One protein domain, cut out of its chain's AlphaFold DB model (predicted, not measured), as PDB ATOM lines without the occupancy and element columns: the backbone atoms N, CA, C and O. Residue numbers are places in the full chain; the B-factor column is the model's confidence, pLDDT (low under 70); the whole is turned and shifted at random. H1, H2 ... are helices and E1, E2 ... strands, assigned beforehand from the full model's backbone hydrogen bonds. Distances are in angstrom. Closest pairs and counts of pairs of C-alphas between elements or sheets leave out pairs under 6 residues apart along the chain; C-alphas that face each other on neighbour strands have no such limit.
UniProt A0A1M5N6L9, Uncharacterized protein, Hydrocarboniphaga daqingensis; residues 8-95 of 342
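What this domain is: This is residues 8 to 95 of the 342 residues of an uncharacterized protein of Hydrocarboniphaga daqingensis (UniProt A0A1M5N6L9). H2 and H3 graze a small parallel sheet, E1 E2 E3; H1 lies off one end, and residues 73 to 95 loop from E3 past E1. The 88 printed residues, under half in named elements, run H1 E1 H2 E2 H3 E3: mixed, compact, radius of gyration of the C-alphas 12.2 A, spans 32 by 31 by 18 A. Strand-helix-strand units E1-H2-E2 and E2-H3-E3, parallel neighbours joined through a helix, have right-handed crossovers.

Where its parts are: E1 is residues 19 to 21, E2 50 to 54, E3 69 to 72, H2 26 to 42, 22.8 A, H3 58 to 61 and H1 8 to 14. C-alpha 8 is at (10.545, 22.375, 55.059), C-alpha 72 at (-12.620, 40.972, 48.433).

How they stand to each other: N 52 and O 20, like N 70 and O 51, are within hydrogen-bond range, 2.8 A. So is every O i to N i+4 pair in H1, 10 of 13 in H2. H2 and H3 are close but not clearly touching, C-alphas 34 and 61 7.3 A apart.

The domain as a whole: Residues 85 to 91 have pLDDT under 70.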
ATOM      1  N   THR A   8      11.201  21.176  54.528       78.50
ATOM      2  CA  THR A   8      10.545  22.375  55.059       78.50
ATOM      3  C   THR A   8       9.392  22.811  54.157       78.50
ATOM      4  O   THR A   8       8.328  23.181  54.651       78.50
ATOM      5  N   GLN A   9       9.565  22.734  52.840       79.06
ATOM      6  CA  GLN A   9       8.522  23.010  51.857       79.06
ATOM      7  C   GLN A   9       7.394  21.977  51.929       79.06
ATOM      8  O   GLN A   9       6.227  22.361  51.932       79.06
ATOM      9  N   LEU A  10       7.717  20.688  52.074       82.38
ATOM     10  CA  LEU A  10       6.710  19.641  52.281       82.38
ATOM     11  C   LEU A  10       5.891  19.874  53.557       82.38
ATOM     12  O   LEU A  10       4.664  19.794  53.515       82.38
ATOM     13  N   ALA A  11       6.543  20.227  54.668       82.69
ATOM     14  CA  ALA A  11       5.851  20.551  55.915       82.69
ATOM     15  C   ALA A  11       4.904  21.755  55.755       82.69
ATOM     16  O   ALA A  11       3.778  21.731  56.249       82.69
ATOM     17  N   ARG A  12       5.323  22.787  55.011       82.56
ATOM     18  CA  ARG A  12       4.482  23.956  54.703       82.56
ATOM     19  C   ARG A  12       3.285  23.602  53.823       82.56
ATOM     20  O   ARG A  12       2.194  24.095  54.082       82.56
ATOM     21  N   LEU A  13       3.465  22.737  52.825       85.75
ATOM     22  CA  LEU A  13       2.362  22.243  51.992       85.75
ATOM     23  C   LEU A  13       1.357  21.424  52.810       85.75
ATOM     24  O   LEU A  13       0.152  21.568  52.617       85.75
ATOM     25  N   ALA A  14       1.837  20.600  53.744       85.50
ATOM     26  CA  ALA A  14       0.977  19.833  54.643       85.50
ATOM     27  C   ALA A  14       0.152  20.740  55.575       85.50
ATOM     28  O   ALA A  14      -0.999  20.432  55.869       85.50
ATOM     29  N   ALA A  15       0.722  21.876  55.987       84.56
ATOM     30  CA  ALA A  15       0.064  22.890  56.808       84.56
ATOM     31  C   ALA A  15      -0.699  23.957  55.994       84.56
ATOM     32  O   ALA A  15      -1.120  24.967  56.553       84.56
ATOM     33  N   MET A  16      -0.863  23.774  54.678       87.81
ATOM     34  CA  MET A  16      -1.499  24.774  53.819       87.81
ATOM     35  C   MET A  16      -2.978  24.968  54.200       87.81
ATOM     36  O   MET A  16      -3.723  23.976  54.227       87.81
ATOM     37  N   PRO A  17      -3.426  26.218  54.431       89.38
ATOM     38  CA  PRO A  17      -4.781  26.501  54.893       89.38
ATOM     39  C   PRO A  17      -5.845  26.107  53.861       89.38
ATOM     40  O   PRO A  17      -5.561  25.900  52.678       89.38
ATOM     41  N   GLU A  18      -7.099  26.028  54.312       91.56
ATOM     42  CA  GLU A  18      -8.253  25.795  53.435       91.56
ATOM     43  C   GLU A  18      -8.460  26.960  52.454       91.56
ATOM     44  O   GLU A  18      -8.761  26.752  51.280       91.56
ATOM     45  N   THR A  19      -8.246  28.192  52.920       93.25
ATOM     46  CA  THR A  19      -8.296  29.398  52.090       93.25
ATOM     47  C   THR A  19      -6.928  30.060  52.056       93.25
ATOM     48  O   THR A  19      -6.441  30.534  53.079       93.25
ATOM     49  N   LEU A  20      -6.322  30.138  50.870       92.62
ATOM     50  CA  LEU A  20      -5.097  30.901  50.658       92.62
ATOM     51  C   LEU A  20      -5.465  32.343  50.339       92.62
ATOM     52  O   LEU A  20      -6.157  32.616  49.355       92.62
ATOM     53  N   LYS A  21      -4.986  33.274  51.154       91.94
ATOM     54  CA  LYS A  21      -5.277  34.697  50.996       91.94
ATOM     55  C   LYS A  21      -4.063  35.438  50.442       91.94
ATOM     56  O   LYS A  21      -2.959  35.292  50.956       91.94
ATOM     57  N   TYR A  22      -4.282  36.255  49.413       91.12
ATOM     58  CA  TYR A  22      -3.242  37.094  48.820       91.12
ATOM     59  C   TYR A  22      -3.296  38.537  49.341       91.12
ATOM     60  O   TYR A  22      -4.350  39.168  49.301       91.12
ATOM     61  N   GLU A  23      -2.165  39.102  49.765       88.81
ATOM     62  CA  GLU A  23      -2.063  40.508  50.191       88.81
ATOM     63  C   GLU A  23      -0.854  41.206  49.565       88.81
ATOM     64  O   GLU A  23       0.269  41.084  50.042       88.81
ATOM     65  N   GLY A  24      -1.072  41.958  48.492       88.12
ATOM     66  CA  GLY A  24      -0.021  42.766  47.889       88.12
ATOM     67  C   GLY A  24      -0.450  43.423  46.585       88.12
ATOM     68  O   GLY A  24      -1.639  43.494  46.243       88.12
ATOM     69  N   GLU A  25       0.543  43.880  45.835       87.44
ATOM     70  CA  GLU A  25       0.345  44.534  44.548       87.44
ATOM     71  C   GLU A  25      -0.084  43.565  43.446       87.44
ATOM     72  O   GLU A  25       0.242  42.379  43.444       87.44
ATOM     73  N   PHE A  26      -0.754  44.104  42.430       90.00
ATOM     74  CA  PHE A  26      -1.220  43.325  41.285       90.00
ATOM     75  C   PHE A  26      -0.093  42.526  40.615       90.00
ATOM     76  O   PHE A  26      -0.233  41.326  40.400       90.00
ATOM     77  N   GLY A  27       1.052  43.159  40.333       90.75
ATOM     78  CA  GLY A  27       2.172  42.508  39.647       90.75
ATOM     79  C   GLY A  27       2.754  41.317  40.413       90.75
ATOM     80  O   GLY A  27       3.051  40.289  39.807       90.75
ATOM     81  N   ALA A  28       2.872  41.430  41.738       90.44
ATOM     82  CA  ALA A  28       3.377  40.349  42.576       90.44
ATOM     83  C   ALA A  28       2.408  39.156  42.594       90.44
ATOM     84  O   ALA A  28       2.863  38.014  42.528       90.44
ATOM     85  N   GLU A  29       1.093  39.390  42.602       94.00
ATOM     86  CA  GLU A  29       0.085  38.322  42.554       94.00
ATOM     87  C   GLU A  29       0.242  37.456  41.304       94.00
ATOM     88  O   GLU A  29       0.288  36.227  41.394       94.00
ATOM     89  N   LEU A  30       0.407  38.115  40.152       95.19
ATOM     90  CA  LEU A  30       0.538  37.469  38.847       95.19
ATOM     91  C   LEU A  30       1.723  36.507  38.768       95.19
ATOM     92  O   LEU A  30       1.628  35.474  38.108       95.19
ATOM     93  N   VAL A  31       2.850  36.857  39.396       92.44
ATOM     94  CA  VAL A  31       4.111  36.124  39.209       92.44
ATOM     95  C   VAL A  31       4.525  35.255  40.386       92.44
ATOM     96  O   VAL A  31       5.362  34.379  40.198       92.44
ATOM     97  N   THR A  32       3.951  35.464  41.571       91.94
ATOM     98  CA  THR A  32       4.295  34.683  42.771       91.94
ATOM     99  C   THR A  32       3.155  33.784  43.235       91.94
ATOM    100  O   THR A  32       3.380  32.615  43.535       91.94
ATOM    101  N   PHE A  33       1.926  34.303  43.264       94.06
ATOM    102  CA  PHE A  33       0.810  33.634  43.923       94.06
ATOM    103  C   PHE A  33      -0.008  32.779  42.958       94.06
ATOM    104  O   PHE A  33      -0.155  31.578  43.178       94.06
ATOM    105  N   ILE A  34      -0.459  33.352  41.839       96.50
ATOM    106  CA  ILE A  34      -1.180  32.603  40.802       96.50
ATOM    107  C   ILE A  34      -0.419  31.353  40.330       96.50
ATOM    108  O   ILE A  34      -1.034  30.285  40.296       96.50
ATOM    109  N   PRO A  35       0.886  31.409  39.986       95.56
ATOM    110  CA  PRO A  35       1.581  30.219  39.504       95.56
ATOM    111  C   PRO A  35       1.747  29.125  40.565       95.56
ATOM    112  O   PRO A  35       1.820  27.944  40.229       95.56
ATOM    113  N   PHE A  36       1.787  29.491  41.847       94.81
ATOM    114  CA  PHE A  36       1.765  28.513  42.931       94.81
ATOM    115  C   PHE A  36       0.389  27.853  43.057       94.81
ATOM    116  O   PHE A  36       0.286  26.628  43.117       94.81
ATOM    117  N   VAL A  37      -0.682  28.650  43.031       96.06
ATOM    118  CA  VAL A  37      -2.059  28.140  43.076       96.06
ATOM    119  C   VAL A  37      -2.341  27.226  41.879       96.06
ATOM    120  O   VAL A  37      -2.908  26.148  42.056       96.06
ATOM    121  N   TYR A  38      -1.906  27.606  40.675       97.38
ATOM    122  CA  TYR A  38      -2.057  26.779  39.477       97.38
ATOM    123  C   TYR A  38      -1.267  25.473  39.579       97.38
ATOM    124  O   TYR A  38      -1.804  24.412  39.276       97.38
ATOM    125  N   TRP A  39      -0.030  25.517  40.084       96.00
ATOM    126  CA  TRP A  39       0.736  24.303  40.367       96.00
ATOM    127  C   TRP A  39      -0.011  23.374  41.334       96.00
ATOM    128  O   TRP A  39      -0.220  22.206  41.005       96.00
ATOM    129  N   CYS A  40      -0.494  23.894  42.471       95.19
ATOM    130  CA  CYS A  40      -1.299  23.139  43.437       95.19
ATOM    131  C   CYS A  40      -2.563  22.541  42.804       95.19
ATOM    132  O   CYS A  40      -2.935  21.412  43.128       95.19
ATOM    133  N   HIS A  41      -3.225  23.279  41.909       96.81
ATOM    134  CA  HIS A  41      -4.382  22.794  41.162       96.81
ATOM    135  C   HIS A  41      -4.002  21.615  40.253       96.81
ATOM    136  O   HIS A  41      -4.621  20.557  40.343       96.81
ATOM    137  N   CYS A  42      -2.936  21.748  39.455       96.69
ATOM    138  CA  CYS A  42      -2.482  20.708  38.530       96.69
ATOM    139  C   CYS A  42      -2.096  19.393  39.222       96.69
ATOM    140  O   CYS A  42      -2.258  18.329  38.627       96.69
ATOM    141  N   ILE A  43      -1.602  19.443  40.462       94.88
ATOM    142  CA  ILE A  43      -1.232  18.242  41.231       94.88
ATOM    143  C   ILE A  43      -2.314  17.785  42.224       94.88
ATOM    144  O   ILE A  43      -2.071  16.898  43.040       94.88
ATOM    145  N   GLY A  44      -3.503  18.394  42.195       94.69
ATOM    146  CA  GLY A  44      -4.644  18.014  43.035       94.69
ATOM    147  C   GLY A  44      -4.595  18.501  44.489       94.69
ATOM    148  O   GLY A  44      -5.552  18.277  45.232       94.69
ATOM    149  N   LEU A  45      -3.547  19.223  44.905       92.12
ATOM    150  CA  LEU A  45      -3.444  19.804  46.252       92.12
ATOM    151  C   LEU A  45      -4.446  20.939  46.500       92.12
ATOM    152  O   LEU A  45      -4.671  21.311  47.648       92.12
ATOM    153  N   PHE A  46      -5.082  21.487  45.464       93.12
ATOM    154  CA  PHE A  46      -6.093  22.537  45.625       93.12
ATOM    155  C   PHE A  46      -7.535  22.016  45.782       93.12
ATOM    156  O   PHE A  46      -8.477  22.805  45.863       93.12
ATOM    157  N   LYS A  47      -7.743  20.691  45.840       92.38
ATOM    158  CA  LYS A  47      -9.077  20.105  46.048       92.38
ATOM    159  C   LYS A  47      -9.636  20.510  47.416       92.38
ATOM    160  O   LYS A  47      -8.978  20.306  48.433       92.38
ATOM    161  N   GLY A  48     -10.851  21.064  47.427       91.88
ATOM    162  CA  GLY A  48     -11.507  21.553  48.647       91.88
ATOM    163  C   GLY A  48     -10.901  22.839  49.214       91.88
ATOM    164  O   GLY A  48     -11.234  23.211  50.330       91.88
ATOM    165  N   ARG A  49     -10.013  23.510  48.468       94.81
ATOM    166  CA  ARG A  49      -9.407  24.783  48.868       94.81
ATOM    167  C   ARG A  49      -9.927  25.941  48.036       94.81
ATOM    168  O   ARG A  49     -10.434  25.754  46.924       94.81
ATOM    169  N   LYS A  50      -9.764  27.139  48.591       96.88
ATOM    170  CA  LYS A  50     -10.189  28.406  47.996       96.88
ATOM    171  C   LYS A  50      -9.046  29.410  47.938       96.88
ATOM    172  O   LYS A  50      -8.099  29.355  48.723       96.88
ATOM    173  N   VAL A  51      -9.163  30.363  47.024       96.19
ATOM    174  CA  VAL A  51      -8.356  31.582  46.980       96.19
ATOM    175  C   VAL A  51      -9.188  32.753  47.481       96.19
ATOM    176  O   VAL A  51     -10.321  32.934  47.051       96.19
ATOM    177  N   SER A  52      -8.596  33.590  48.328       95.38
ATOM    178  CA  SER A  52      -9.109  34.913  48.673       95.38
ATOM    179  C   SER A  52      -8.230  35.997  48.043       95.38
ATOM    180  O   SER A  52      -7.100  36.244  48.474       95.38
ATOM    181  N   THR A  53      -8.752  36.646  47.008       95.00
ATOM    182  CA  THR A  53      -8.061  37.635  46.166       95.00
ATOM    183  C   THR A  53      -8.828  38.964  46.149       95.00
ATOM    184  O   THR A  53      -9.854  39.115  46.810       95.00
ATOM    185  N   TYR A  54      -8.306  39.952  45.435       93.50
ATOM    186  CA  TYR A  54      -8.910  41.264  45.237       93.50
ATOM    187  C   TYR A  54     -10.003  41.233  44.161       93.50
ATOM    188  O   TYR A  54      -9.977  40.408  43.245       93.50
ATOM    189  N   LYS A  55     -10.949  42.170  44.244       92.50
ATOM    190  CA  LYS A  55     -12.031  42.345  43.270       92.50
ATOM    191  C   LYS A  55     -11.506  42.481  41.840       92.50
ATOM    192  O   LYS A  55     -10.583  43.253  41.565       92.50
ATOM    193  N   GLY A  56     -12.108  41.717  40.932       91.25
ATOM    194  CA  GLY A  56     -11.773  41.675  39.514       91.25
ATOM    195  C   GLY A  56     -10.707  40.641  39.153       91.25
ATOM    196  O   GLY A  56     -10.413  40.480  37.970       91.25
ATOM    197  N   MET A  57     -10.100  39.939  40.111       95.25
ATOM    198  CA  MET A  57      -9.045  38.957  39.840       95.25
ATOM    199  C   MET A  57      -9.560  37.594  39.383       95.25
ATOM    200  O   MET A  57      -8.778  36.840  38.806       95.25
ATOM    201  N   ARG A  58     -10.845  37.273  39.574       96.00
ATOM    202  CA  ARG A  58     -11.425  35.962  39.229       96.00
ATOM    203  C   ARG A  58     -11.073  35.447  37.828       96.00
ATOM    204  O   ARG A  58     -10.654  34.297  37.745       96.00
ATOM    205  N   PRO A  59     -11.123  36.248  36.741       96.06
ATOM    206  CA  PRO A  59     -10.732  35.766  35.415       96.06
ATOM    207  C   PRO A  59      -9.289  35.248  35.366       96.06
ATOM    208  O   PRO A  59      -8.969  34.339  34.610       96.06
ATOM    209  N   LEU A  60      -8.392  35.783  36.195       97.06
ATOM    210  CA  LEU A  60      -7.001  35.343  36.220       97.06
ATOM    211  C   LEU A  60      -6.814  33.979  36.909       97.06
ATOM    212  O   LEU A  60      -5.764  33.366  36.737       97.06
ATOM    213  N   TYR A  61      -7.842  33.475  37.593       97.81
ATOM    214  CA  TYR A  61      -7.929  32.132  38.169       97.81
ATOM    215  C   TYR A  61      -8.887  31.227  37.372       97.81
ATOM    216  O   TYR A  61      -9.565  30.395  37.963       97.81
ATOM    217  N   TYR A  62      -8.956  31.363  36.038       97.19
ATOM    218  CA  TYR A  62      -9.906  30.637  35.166       97.19
ATOM    219  C   TYR A  62      -9.937  29.105  35.337       97.19
ATOM    220  O   TYR A  62     -10.869  28.447  34.888       97.19
ATOM    221  N   PHE A  63      -8.885  28.531  35.915       97.50
ATOM    222  CA  PHE A  63      -8.727  27.099  36.162       97.50
ATOM    223  C   PHE A  63      -9.375  26.635  37.480       97.50
ATOM    224  O   PHE A  63      -9.362  25.445  37.782       97.50
ATOM    225  N   LEU A  64      -9.911  27.552  38.286       97.75
ATOM    226  CA  LEU A  64     -10.653  27.254  39.510       97.75
ATOM    227  C   LEU A  64     -12.163  27.382  39.279       97.75
ATOM    228  O   LEU A  64     -12.606  28.173  38.450       97.75
ATOM    229  N   GLY A  65     -12.948  26.618  40.044       95.94
ATOM    230  CA  GLY A  65     -14.406  26.765  40.078       95.94
ATOM    231  C   GLY A  65     -14.854  28.078  40.728       95.94
ATOM    232  O   GLY A  65     -14.117  28.690  41.506       95.94
ATOM    233  N   ASP A  66     -16.087  28.504  40.445       92.69
ATOM    234  CA  ASP A  66     -16.632  29.764  40.971       92.69
ATOM    235  C   ASP A  66     -16.681  29.812  42.504       92.69
ATOM    236  O   ASP A  66     -16.442  30.866  43.102       92.69
ATOM    237  N   ASP A  67     -16.921  28.670  43.145       95.06
ATOM    238  CA  ASP A  67     -16.952  28.493  44.599       95.06
ATOM    239  C   ASP A  67     -15.554  28.478  45.247       95.06
ATOM    240  O   ASP A  67     -15.434  28.599  46.474       95.06
ATOM    241  N   GLN A  68     -14.501  28.360  44.430       97.12
ATOM    242  CA  GLN A  68     -13.104  28.332  44.858       97.12
ATOM    243  C   GLN A  68     -12.424  29.702  44.821       97.12
ATOM    244  O   GLN A  68     -11.304  29.827  45.315       97.12
ATOM    245  N   VAL A  69     -13.066  30.736  44.269       97.81
ATOM    246  CA  VAL A  69     -12.509  32.095  44.227       97.81
ATOM    247  C   VAL A  69     -13.392  33.047  45.024       97.81
ATOM    248  O   VAL A  69     -14.567  33.246  44.719       97.81
ATOM    249  N   ILE A  70     -12.807  33.675  46.038       96.88
ATOM    250  CA  ILE A  70     -13.423  34.700  46.876       96.88
ATOM    251  C   ILE A  70     -12.759  36.030  46.524       96.88
ATOM    252  O   ILE A  70     -11.555  36.202  46.712       96.88
ATOM    253  N   GLU A  71     -13.544  36.973  46.018       95.81
ATOM    254  CA  GLU A  71     -13.085  38.325  45.707       95.81
ATOM    255  C   GLU A  71     -13.460  39.273  46.844       95.81
ATOM    256  O   GLU A  71     -14.617  39.339  47.253       95.81
ATOM    257  N   ARG A  72     -12.468  39.999  47.353       93.94
ATOM    258  CA  ARG A  72     -12.620  40.972  48.433       93.94
ATOM    259  C   ARG A  72     -12.614  42.389  47.885       93.94
ATOM    260  O   ARG A  72     -11.842  42.699  46.975       93.94
ATOM    261  N   ASP A  73     -13.426  43.247  48.488       88.94
ATOM    262  CA  ASP A  73     -13.493  44.678  48.170       88.94
ATOM    263  C   ASP A  73     -12.490  45.485  49.015       88.94
ATOM    264  O   ASP A  73     -12.826  46.478  49.652       88.94
ATOM    265  N   ASP A  74     -11.246  45.000  49.057       86.50
ATOM    266  CA  ASP A  74     -10.141  45.631  49.782       86.50
ATOM    267  C   ASP A  74      -9.273  46.450  48.811       86.50
ATOM    268  O   ASP A  74      -9.148  46.109  47.631       86.50
ATOM    269  N   THR A  75      -8.611  47.496  49.308       83.50
ATOM    270  CA  THR A  75      -7.608  48.267  48.551       83.50
ATOM    271  C   THR A  75      -6.268  47.534  48.541       83.50
ATOM    272  O   THR A  75      -5.830  46.992  49.562       83.50
ATOM    273  N   ARG A  76      -5.582  47.530  47.393       85.44
ATOM    274  CA  ARG A  76      -4.224  46.983  47.300       85.44
ATOM    275  C   ARG A  76      -3.234  47.923  47.976       85.44
ATOM    276  O   ARG A  76      -3.332  49.141  47.864       85.44
ATOM    277  N   HIS A  77      -2.246  47.341  48.636       81.62
ATOM    278  CA  HIS A  77      -1.133  48.070  49.223       81.62
ATOM    279  C   HIS A  77       0.167  47.327  48.944       81.62
ATOM    280  O   HIS A  77       0.182  46.106  48.743       81.62
ATOM    281  N   TRP A  78       1.265  48.072  48.930       80.62
ATOM    282  CA  TRP A  78       2.582  47.477  48.822       80.62
ATOM    283  C   TRP A  78       2.952  46.762  50.125       80.62
ATOM    284  O   TRP A  78       2.881  47.336  51.210       80.62
ATOM    285  N   VAL A  79       3.364  45.498  50.005       81.38
ATOM    286  CA  VAL A  79       3.881  44.697  51.120       81.38
ATOM    287  C   VAL A  79       5.334  44.346  50.812       81.38
ATOM    288  O   VAL A  79       5.575  43.596  49.853       81.38
ATOM    289  N   PRO A  80       6.317  44.824  51.598       79.75
ATOM    290  CA  PRO A  80       7.712  44.459  51.393       79.75
ATOM    291  C   PRO A  80       7.886  42.946  51.479       79.75
ATOM    292  O   PRO A  80       7.400  42.319  52.421       79.75
ATOM    293  N   PHE A  81       8.649  42.344  50.564       73.19
ATOM    294  CA  PHE A  81       8.849  40.887  50.552       73.19
ATOM    295  C   PHE A  81       9.395  40.337  51.886       73.19
ATOM    296  O   PHE A  81       9.090  39.211  52.261       73.19
ATOM    297  N   ALA A  82      10.168  41.133  52.637       72.88
ATOM    298  CA  ALA A  82      10.687  40.755  53.952       72.88
ATOM    299  C   ALA A  82       9.603  40.687  55.046       72.88
ATOM    300  O   ALA A  82       9.802  40.026  56.064       72.88
ATOM    301  N   GLN A  83       8.471  41.363  54.843       73.56
ATOM    302  CA  GLN A  83       7.305  41.363  55.731       73.56
ATOM    303  C   GLN A  83       6.233  40.356  55.290       73.56
ATOM    304  O   GLN A  83       5.297  40.088  56.040       73.56
ATOM    305  N   ARG A  84       6.404  39.717  54.125       75.00
ATOM    306  CA  ARG A  84       5.572  38.609  53.625       75.00
ATOM    307  C   ARG A  84       5.872  37.313  54.393       75.00
ATOM    308  O   ARG A  84       6.345  36.327  53.839       75.00
ATOM    309  N   LYS A  85       5.661  37.342  55.713       61.69
ATOM    310  CA  LYS A  85       5.978  36.266  56.671       61.69
ATOM    311  C   LYS A  85       4.739  35.638  57.312       61.69
ATOM    312  O   LYS A  85       4.890  34.770  58.165       61.69
ATOM    313  N   SER A  86       3.536  36.068  56.927       58.66
ATOM    314  CA  SER A  86       2.300  35.503  57.474       58.66
ATOM    315  C   SER A  86       2.194  34.007  57.122       58.66
ATOM    316  O   SER A  86       2.256  33.675  55.925       58.66
ATOM    317  N   PRO A  87       2.059  33.109  58.122       56.06
ATOM    318  CA  PRO A  87       1.954  31.666  57.910       56.06
ATOM    319  C   PRO A  87       0.835  31.247  56.967       56.06
ATOM    320  O   PRO A  87       1.038  30.354  56.148       56.06
ATOM    321  N   ASP A  88      -0.283  31.965  57.007       58.53
ATOM    322  CA  ASP A  88      -1.502  31.613  56.276       58.53
ATOM    323  C   ASP A  88      -1.507  32.105  54.818       58.53
ATOM    324  O   ASP A  88      -2.455  31.863  54.071       58.53
ATOM    325  N   GLN A  89      -0.472  32.837  54.400       63.41
ATOM    326  CA  GLN A  89      -0.467  33.540  53.113       63.41
ATOM    327  C   GLN A  89       0.834  33.335  52.341       63.41
ATOM    328  O   GLN A  89       0.838  32.853  51.210       63.41
ATOM    329  N   TRP A  90       1.955  33.703  52.960       65.44
ATOM    330  CA  TRP A  90       3.217  33.902  52.254       65.44
ATOM    331  C   TRP A  90       4.269  32.857  52.604       65.44
ATOM    332  O   TRP A  90       5.149  32.597  51.786       65.44
ATOM    333  N   LEU A  91       4.173  32.210  53.773       65.00
ATOM    334  CA  LEU A  91       5.138  31.167  54.147       65.00
ATOM    335  C   LEU A  91       5.067  29.940  53.233       65.00
ATOM    336  O   LEU A  91       6.096  29.294  53.021       65.00
ATOM    337  N   VAL A  92       3.890  29.632  52.683       74.50
ATOM    338  CA  VAL A  92       3.701  28.513  51.746       74.50
ATOM    339  C   VAL A  92       4.224  28.818  50.345       74.50
ATOM    340  O   VAL A  92       4.507  27.890  49.590       74.50
ATOM    341  N   LEU A  93       4.386  30.098  49.990       81.62
ATOM    342  CA  LEU A  93       4.814  30.463  48.649       81.62
ATOM    343  C   LEU A  93       6.287  30.122  48.441       81.62
ATOM    344  O   LEU A  93       7.136  30.502  49.253       81.62
ATOM    345  N   PRO A  94       6.627  29.469  47.319       80.06
ATOM    346  CA  PRO A  94       8.010  29.135  47.027       80.06
ATOM    347  C   PRO A  94       8.892  30.372  46.846       80.06
ATOM    348  O   PRO A  94      10.066  30.359  47.211       80.06
ATOM    349  N   ASN A  95       8.323  31.435  46.278       81.56
ATOM    350  CA  ASN A  95       8.994  32.692  46.009       81.56
ATOM    351  C   ASN A  95       8.054  33.849  46.344       81.56
ATOM    352  O   ASN A  95       7.222  34.242  45.536       81.56
TER     353      ASN A  95